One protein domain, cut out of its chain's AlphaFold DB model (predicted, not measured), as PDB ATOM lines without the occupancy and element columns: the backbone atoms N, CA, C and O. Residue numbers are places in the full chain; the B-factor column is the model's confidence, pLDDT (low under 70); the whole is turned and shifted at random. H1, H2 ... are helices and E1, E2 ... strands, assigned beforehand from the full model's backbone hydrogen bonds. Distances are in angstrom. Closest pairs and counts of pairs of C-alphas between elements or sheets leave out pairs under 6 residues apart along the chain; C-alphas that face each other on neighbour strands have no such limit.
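Overview. This is residues 3 to 13 and 24 to 61 of the 63 residues of an uncharacterized protein of Flavobacteriales bacterium (UniProt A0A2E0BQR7). A small ribbon of two antiparallel strands, E1 and E2, makes one end of a loose, open frame, and one long helix, H1, stands at the other end, crosswise to the frame's length. The short helix H2 lies between them on the way back from one end of H1 to the ribbon, while residues 7 to 13 run from E1 toward H1. The printed part has 49 residues, with two named helices and two named strands in the order E1, H1, H2, E2, and the class is mixed, helices and strands. The whole is loose, with a radius of gyration of the C-alphas of 13.1 A, and the C-alphas span 35 by 27 by 17 A.

Along the chain. Find C-alpha 3 at (168.432, 153.146, 102.555); there E1 begins, and it takes in residues 3 to 6, 10.1 A from first to last C-alpha. Its partner E2 is residues 56 to 60, 12.6 A long, and ends at C-alpha 60, (172.752, 150.985, 100.081). Go next to C-alpha 25 at (163.653, 172.484, 80.920); from there H1, residues 25 to 42, runs 25.9 A to C-alpha 42 at (158.519, 180.165, 105.083). Just after it comes H2, residues 45 to 51, 10.2 A long.

Arrangement. Look first at the sheet, where E1 and E2 are antiparallel neighbours with 154 degrees between their directions. The C-alphas of Tyr 3 and Glu 59 face each other at 4.4 A, and those of Ala 6 and Asp 56 at 5.1 A. Between the strands, N 4 and O 58 are within hydrogen-bond range at 2.9 A, and so are N 58 and O 4 at 3.2 A. Now move to the helices: H1 and H2 are close but not clearly touching, and their closest C-alphas, those of Leu 39 and Trp 45, are 5.7 A apart. Their lines are about perpendicular, at 75 degrees. H1 and E2 are apart, and so are E1 and H2. In H1 and H2 every O i to N i+4 pair is within hydrogen-bond range.

Size, cuts and confidence. The two C-alphas farthest apart are those of Leu 13 and Glu 61, at 38.0 A, while the first and last printed C-alphas, of Tyr 3 and Glu 61, are 8.8 A apart. Look for the cut after Leu 13: residues 14 to 23 are not printed, and C-alphas 13 and 24 stand 10.8 A apart across it, in the link from E1 to H1. The links from H1 to H2 and from H2 to E2 are tight. The mean pLDDT of the printed part is 95.0, and no printed residue is under 70.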
ATOM      1  N   TYR A   3     169.402 153.225 103.641       94.81
ATOM      2  CA  TYR A   3     168.432 153.146 102.555       94.81
ATOM      3  C   TYR A   3     168.432 154.457 101.779       94.81
ATOM      4  O   TYR A   3     168.542 155.535 102.368       94.81
ATOM      5  N   ASN A   4     168.363 154.356 100.457       95.38
ATOM      6  CA  ASN A   4     168.083 155.486  99.587       95.38
ATOM      7  C   ASN A   4     166.573 155.535  99.338       95.38
ATOM      8  O   ASN A   4     165.944 154.486  99.214       95.38
ATOM      9  N   HIS A   5     166.014 156.741  99.290       95.44
ATOM     10  CA  HIS A   5     164.589 156.979  99.109       95.44
ATOM     11  C   HIS A   5     164.382 158.082  98.068       95.44
ATOM     12  O   HIS A   5     164.901 159.189  98.236       95.44
ATOM     13  N   ALA A   6     163.591 157.812  97.032       95.38
ATOM     14  CA  ALA A   6     163.118 158.839  96.110       95.38
ATOM     15  C   ALA A   6     161.879 159.551  96.677       95.38
ATOM     16  O   ALA A   6     160.963 158.895  97.171       95.38
ATOM     17  N   TYR A   7     161.851 160.881  96.570       94.25
ATOM     18  CA  TYR A   7     160.737 161.745  96.968       94.25
ATOM     19  C   TYR A   7     160.386 162.711  95.837       94.25
ATOM     20  O   TYR A   7     161.281 163.225  95.165       94.25
ATOM     21  N   ASP A   8     159.097 163.013  95.698       91.88
ATOM     22  CA  ASP A   8     158.610 164.066  94.812       91.88
ATOM     23  C   ASP A   8     158.423 165.383  95.571       91.88
ATOM     24  O   ASP A   8     158.021 165.410  96.740       91.88
ATOM     25  N   ILE A   9     158.673 166.492  94.874       91.88
ATOM     26  CA  ILE A   9     158.346 167.844  95.331       91.88
ATOM     27  C   ILE A   9     157.404 168.456  94.301       91.88
ATOM     28  O   ILE A   9     157.791 168.697  93.159       91.88
ATOM     29  N   CYS A  10     156.168 168.731  94.712       91.69
ATOM     30  CA  CYS A  10     155.190 169.401  93.863       91.69
ATOM     31  C   CYS A  10     155.481 170.906  93.766       91.69
ATOM     32  O   CYS A  10     155.716 171.577  94.775       91.69
ATOM     33  N   PHE A  11     155.408 171.442  92.549       94.50
ATOM     34  CA  PHE A  11     155.516 172.869  92.247       94.50
ATOM     35  C   PHE A  11     154.664 173.217  91.022       94.50
ATOM     36  O   PHE A  11     154.280 172.343  90.246       94.50
ATOM     37  N   SER A  12     154.368 174.501  90.855       94.75
ATOM     38  CA  SER A  12     153.648 175.040  89.703       94.75
ATOM     39  C   SER A  12     154.522 176.038  88.949       94.75
ATOM     40  O   SER A  12     155.478 176.595  89.490       94.75
ATOM     41  N   LEU A  13     154.196 176.252  87.679       96.50
ATOM     42  CA  LEU A  13     154.793 177.289  86.848       96.50
ATOM     43  C   LEU A  13     153.745 177.854  85.900       96.50
ATOM     44  O   LEU A  13     152.737 177.202  85.624       96.50
ATOM     45  N   THR A  24     159.628 174.524  78.901       98.12
ATOM     46  CA  THR A  24     161.022 174.148  78.653       98.12
ATOM     47  C   THR A  24     161.703 173.602  79.914       98.12
ATOM     48  O   THR A  24     161.251 173.867  81.035       98.12
ATOM     49  N   PRO A  25     162.839 172.890  79.774       98.12
ATOM     50  CA  PRO A  25     163.653 172.484  80.920       98.12
ATOM     51  C   PRO A  25     164.070 173.654  81.823       98.12
ATOM     52  O   PRO A  25     164.096 173.509  83.045       98.12
ATOM     53  N   ASP A  26     164.344 174.828  81.247       98.25
ATOM     54  CA  ASP A  26     164.731 176.018  82.012       98.25
ATOM     55  C   ASP A  26     163.567 176.577  82.839       98.25
ATOM     56  O   ASP A  26     163.773 177.011  83.977       98.25
ATOM     57  N   MET A  27     162.337 176.517  82.315       98.06
ATOM     58  CA  MET A  27     161.129 176.888  83.064       98.06
ATOM     59  C   MET A  27     160.912 175.949  84.251       98.06
ATOM     60  O   MET A  27     160.700 176.424  85.367       98.06
ATOM     61  N   LEU A  28     161.049 174.633  84.042       97.31
ATOM     62  CA  LEU A  28     160.960 173.638  85.117       97.31
ATOM     63  C   LEU A  28     162.022 173.875  86.193       97.31
ATOM     64  O   LEU A  28     161.700 173.944  87.380       97.31
ATOM     65  N   ARG A  29     163.285 174.055  85.784       97.62
ATOM     66  CA  ARG A  29     164.394 174.326  86.707       97.62
ATOM     67  C   ARG A  29     164.137 175.590  87.524       97.62
ATOM     68  O   ARG A  29     164.353 175.590  88.732       97.62
ATOM     69  N   THR A  30     163.692 176.658  86.870       97.94
ATOM     70  CA  THR A  30     163.410 177.939  87.529       97.94
ATOM     71  C   THR A  30     162.270 177.804  88.534       97.94
ATOM     72  O   THR A  30     162.398 178.267  89.665       97.94
ATOM     73  N   ALA A  31     161.186 177.123  88.165       98.06
ATOM     74  CA  ALA A  31     160.034 176.928  89.038       98.06
ATOM     75  C   ALA A  31     160.361 176.079  90.276       98.06
ATOM     76  O   ALA A  31     159.992 176.452  91.389       98.06
ATOM     77  N   LEU A  32     161.125 174.993  90.109       97.44
ATOM     78  CA  LEU A  32     161.582 174.178  91.233       97.44
ATOM     79  C   LEU A  32     162.471 174.984  92.195       97.44
ATOM     80  O   LEU A  32     162.296 174.908  93.409       97.44
ATOM     81  N   LEU A  33     163.400 175.788  91.666       97.94
ATOM     82  CA  LEU A  33     164.257 176.644  92.492       97.94
ATOM     83  C   LEU A  33     163.462 177.709  93.249       97.94
ATOM     84  O   LEU A  33     163.774 177.986  94.406       97.94
ATOM     85  N   ASN A  34     162.426 178.278  92.630       97.75
ATOM     86  CA  ASN A  34     161.523 179.197  93.317       97.75
ATOM     87  C   ASN A  34     160.776 178.485  94.451       97.75
ATOM     88  O   ASN A  34     160.777 178.991  95.567       97.75
ATOM     89  N   ARG A  35     160.246 177.274  94.216       96.88
ATOM     90  CA  ARG A  35     159.585 176.485  95.270       96.88
ATOM     91  C   ARG A  35     160.515 176.200  96.449       96.88
ATOM     92  O   ARG A  35     160.091 176.344  97.589       96.88
ATOM     93  N   ILE A  36     161.768 175.830  96.183       97.06
ATOM     94  CA  ILE A  36     162.793 175.624  97.221       97.06
ATOM     95  C   ILE A  36     162.983 176.903  98.040       97.06
ATOM     96  O   ILE A  36     162.907 176.872  99.263       97.06
ATOM     97  N   LYS A  37     163.162 178.042  97.362       97.88
ATOM     98  CA  LYS A  37     163.349 179.335  98.021       97.88
ATOM     99  C   LYS A  37     162.142 179.725  98.880       97.88
ATOM    100  O   LYS A  37     162.325 180.284  99.958       97.88
ATOM    101  N   ASP A  38     160.928 179.464  98.409       96.62
ATOM    102  CA  ASP A  38     159.708 179.769  99.158       96.62
ATOM    103  C   ASP A  38     159.602 178.905 100.420       96.62
ATOM    104  O   ASP A  38     159.352 179.443 101.497       96.62
ATOM    105  N   LEU A  39     159.890 177.602 100.310       96.81
ATOM    106  CA  LEU A  39     159.944 176.684 101.454       96.81
ATOM    107  C   LEU A  39     160.990 177.113 102.489       96.81
ATOM    108  O   LEU A  39     160.700 177.098 103.685       96.81
ATOM    109  N   ASP A  40     162.177 177.529 102.036       97.69
ATOM    110  CA  ASP A  40     163.245 178.033 102.909       97.69
ATOM    111  C   ASP A  40     162.812 179.298 103.660       97.69
ATOM    112  O   ASP A  40     163.041 179.422 104.863       97.69
ATOM    113  N   ASN A  41     162.185 180.250 102.963       98.12
ATOM    114  CA  ASN A  41     161.775 181.520 103.567       98.12
ATOM    115  C   ASN A  41     160.604 181.361 104.542       98.12
ATOM    116  O   ASN A  41     160.501 182.140 105.491       98.12
ATOM    117  N   ALA A  42     159.712 180.405 104.280       97.19
ATOM    118  CA  ALA A  42     158.519 180.165 105.083       97.19
ATOM    119  C   ALA A  42     158.728 179.138 106.213       97.19
ATOM    120  O   ALA A  42     157.855 179.008 107.065       97.19
ATOM    121  N   ASP A  43     159.872 178.439 106.248       96.38
ATOM    122  CA  ASP A  43     160.142 177.308 107.157       96.38
ATOM    123  C   ASP A  43     159.102 176.169 107.016       96.38
ATOM    124  O   ASP A  43     158.693 175.515 107.974       96.38
ATOM    125  N   GLU A  44     158.655 175.920 105.780       95.75
ATOM    126  CA  GLU A  44     157.542 175.008 105.455       95.75
ATOM    127  C   GLU A  44     157.999 173.628 104.949       95.75
ATOM    128  O   GLU A  44     157.195 172.804 104.510       95.75
ATOM    129  N   TRP A  45     159.293 173.304 105.035       95.94
ATOM    130  CA  TRP A  45     159.807 171.982 104.639       95.94
ATOM    131  C   TRP A  45     159.127 170.820 105.374       95.94
ATOM    132  O   TRP A  45     158.970 169.731 104.814       95.94
ATOM    133  N   GLY A  46     158.674 171.063 106.608       94.31
ATOM    134  CA  GLY A  46     157.890 170.105 107.382       94.31
ATOM    135  C   GLY A  46     156.581 169.697 106.699       94.31
ATOM    136  O   GLY A  46     156.154 168.550 106.849       94.31
ATOM    137  N   GLU A  47     155.971 170.580 105.905       89.56
ATOM    138  CA  GLU A  47     154.761 170.261 105.146       89.56
ATOM    139  C   GLU A  47     155.051 169.293 104.002       89.56
ATOM    140  O   GLU A  47     154.301 168.336 103.807       89.56
ATOM    141  N   ILE A  48     156.155 169.492 103.274       91.50
ATOM    142  CA  ILE A  48     156.586 168.550 102.230       91.50
ATOM    143  C   ILE A  48     156.864 167.183 102.853       91.50
ATOM    144  O   ILE A  48     156.352 166.171 102.383       91.50
ATOM    145  N   TRP A  49     157.621 167.149 103.952       91.75
ATOM    146  CA  TRP A  49     157.950 165.897 104.632       91.75
ATOM    147  C   TRP A  49     156.713 165.156 105.162       91.75
ATOM    148  O   TRP A  49     156.634 163.938 105.032       91.75
ATOM    149  N   SER A  50     155.732 165.877 105.712       91.88
ATOM    150  CA  SER A  50     154.524 165.270 106.292       91.88
ATOM    151  C   SER A  50     153.544 164.740 105.242       91.88
ATOM    152  O   SER A  50     152.760 163.841 105.544       91.88
ATOM    153  N   ASN A  51     153.562 165.296 104.028       89.44
ATOM    154  CA  ASN A  51     152.606 164.962 102.970       89.44
ATOM    155  C   ASN A  51     153.187 164.075 101.857       89.44
ATOM    156  O   ASN A  51     152.430 163.615 101.002       89.44
ATOM    157  N   SER A  52     154.495 163.808 101.864       89.31
ATOM    158  CA  SER A  52     155.148 162.954 100.870       89.31
ATOM    159  C   SER A  52     155.520 161.588 101.447       89.31
ATOM    160  O   SER A  52     156.016 161.466 102.566       89.31
ATOM    161  N   VAL A  53     155.336 160.543 100.643       91.31
ATOM    162  CA  VAL A  53     155.777 159.173 100.940       91.31
ATOM    163  C   VAL A  53     156.829 158.793  99.899       91.31
ATOM    164  O   VAL A  53     156.614 159.073  98.718       91.31
ATOM    165  N   PRO A  54     157.959 158.178 100.290       94.19
ATOM    166  CA  PRO A  54     158.954 157.763  99.315       94.19
ATOM    167  C   PRO A  54     158.393 156.672  98.400       94.19
ATOM    168  O   PRO A  54     157.703 155.766  98.868       94.19
ATOM    169  N   PHE A  55     158.693 156.745  97.103       92.38
ATOM    170  CA  PHE A  55     158.111 155.836  96.102       92.38
ATOM    171  C   PHE A  55     159.105 154.828  95.510       92.38
ATOM    172  O   PHE A  55     158.683 153.849  94.898       92.38
ATOM    173  N   ASP A  56     160.405 155.026  95.717       94.50
ATOM    174  CA  ASP A  56     161.457 154.088  95.316       94.50
ATOM    175  C   ASP A  56     162.481 153.987  96.448       94.50
ATOM    176  O   ASP A  56     163.053 154.995  96.863       94.50
ATOM    177  N   THR A  57     162.624 152.799  97.037       96.19
ATOM    178  CA  THR A  57     163.448 152.572  98.232       96.19
ATOM    179  C   THR A  57     164.299 151.326  98.075       96.19
ATOM    180  O   THR A  57     163.768 150.236  97.862       96.19
ATOM    181  N   TYR A  58     165.610 151.470  98.262       94.31
ATOM    182  CA  TYR A  58     166.555 150.358  98.194       94.31
ATOM    183  C   TYR A  58     167.674 150.485  99.233       94.31
ATOM    184  O   TYR A  58     168.024 151.582  99.673       94.31
ATOM    185  N   GLU A  59     168.217 149.342  99.655       95.94
ATOM    186  CA  GLU A  59     169.358 149.288 100.567       95.94
ATOM    187  C   GLU A  59     170.636 149.738  99.856       95.94
ATOM    188  O   GLU A  59     170.880 149.396  98.699       95.94
ATOM    189  N   VAL A  60     171.459 150.505 100.562       94.44
ATOM    190  CA  VAL A  60     172.752 150.985 100.081       94.44
ATOM    191  C   VAL A  60     173.840 150.250 100.856       94.44
ATOM    192  O   VAL A  60     173.870 150.324 102.089       94.44
ATOM    193  N   GLU A  61     174.726 149.545 100.146       84.56
ATOM    194  CA  GLU A  61     175.891 148.903 100.761       84.56
ATOM    195  C   GLU A  61     176.801 149.963 101.401       84.56
ATOM    196  O   GLU A  61     177.077 151.017 100.820       84.56
TER     197      GLU A  61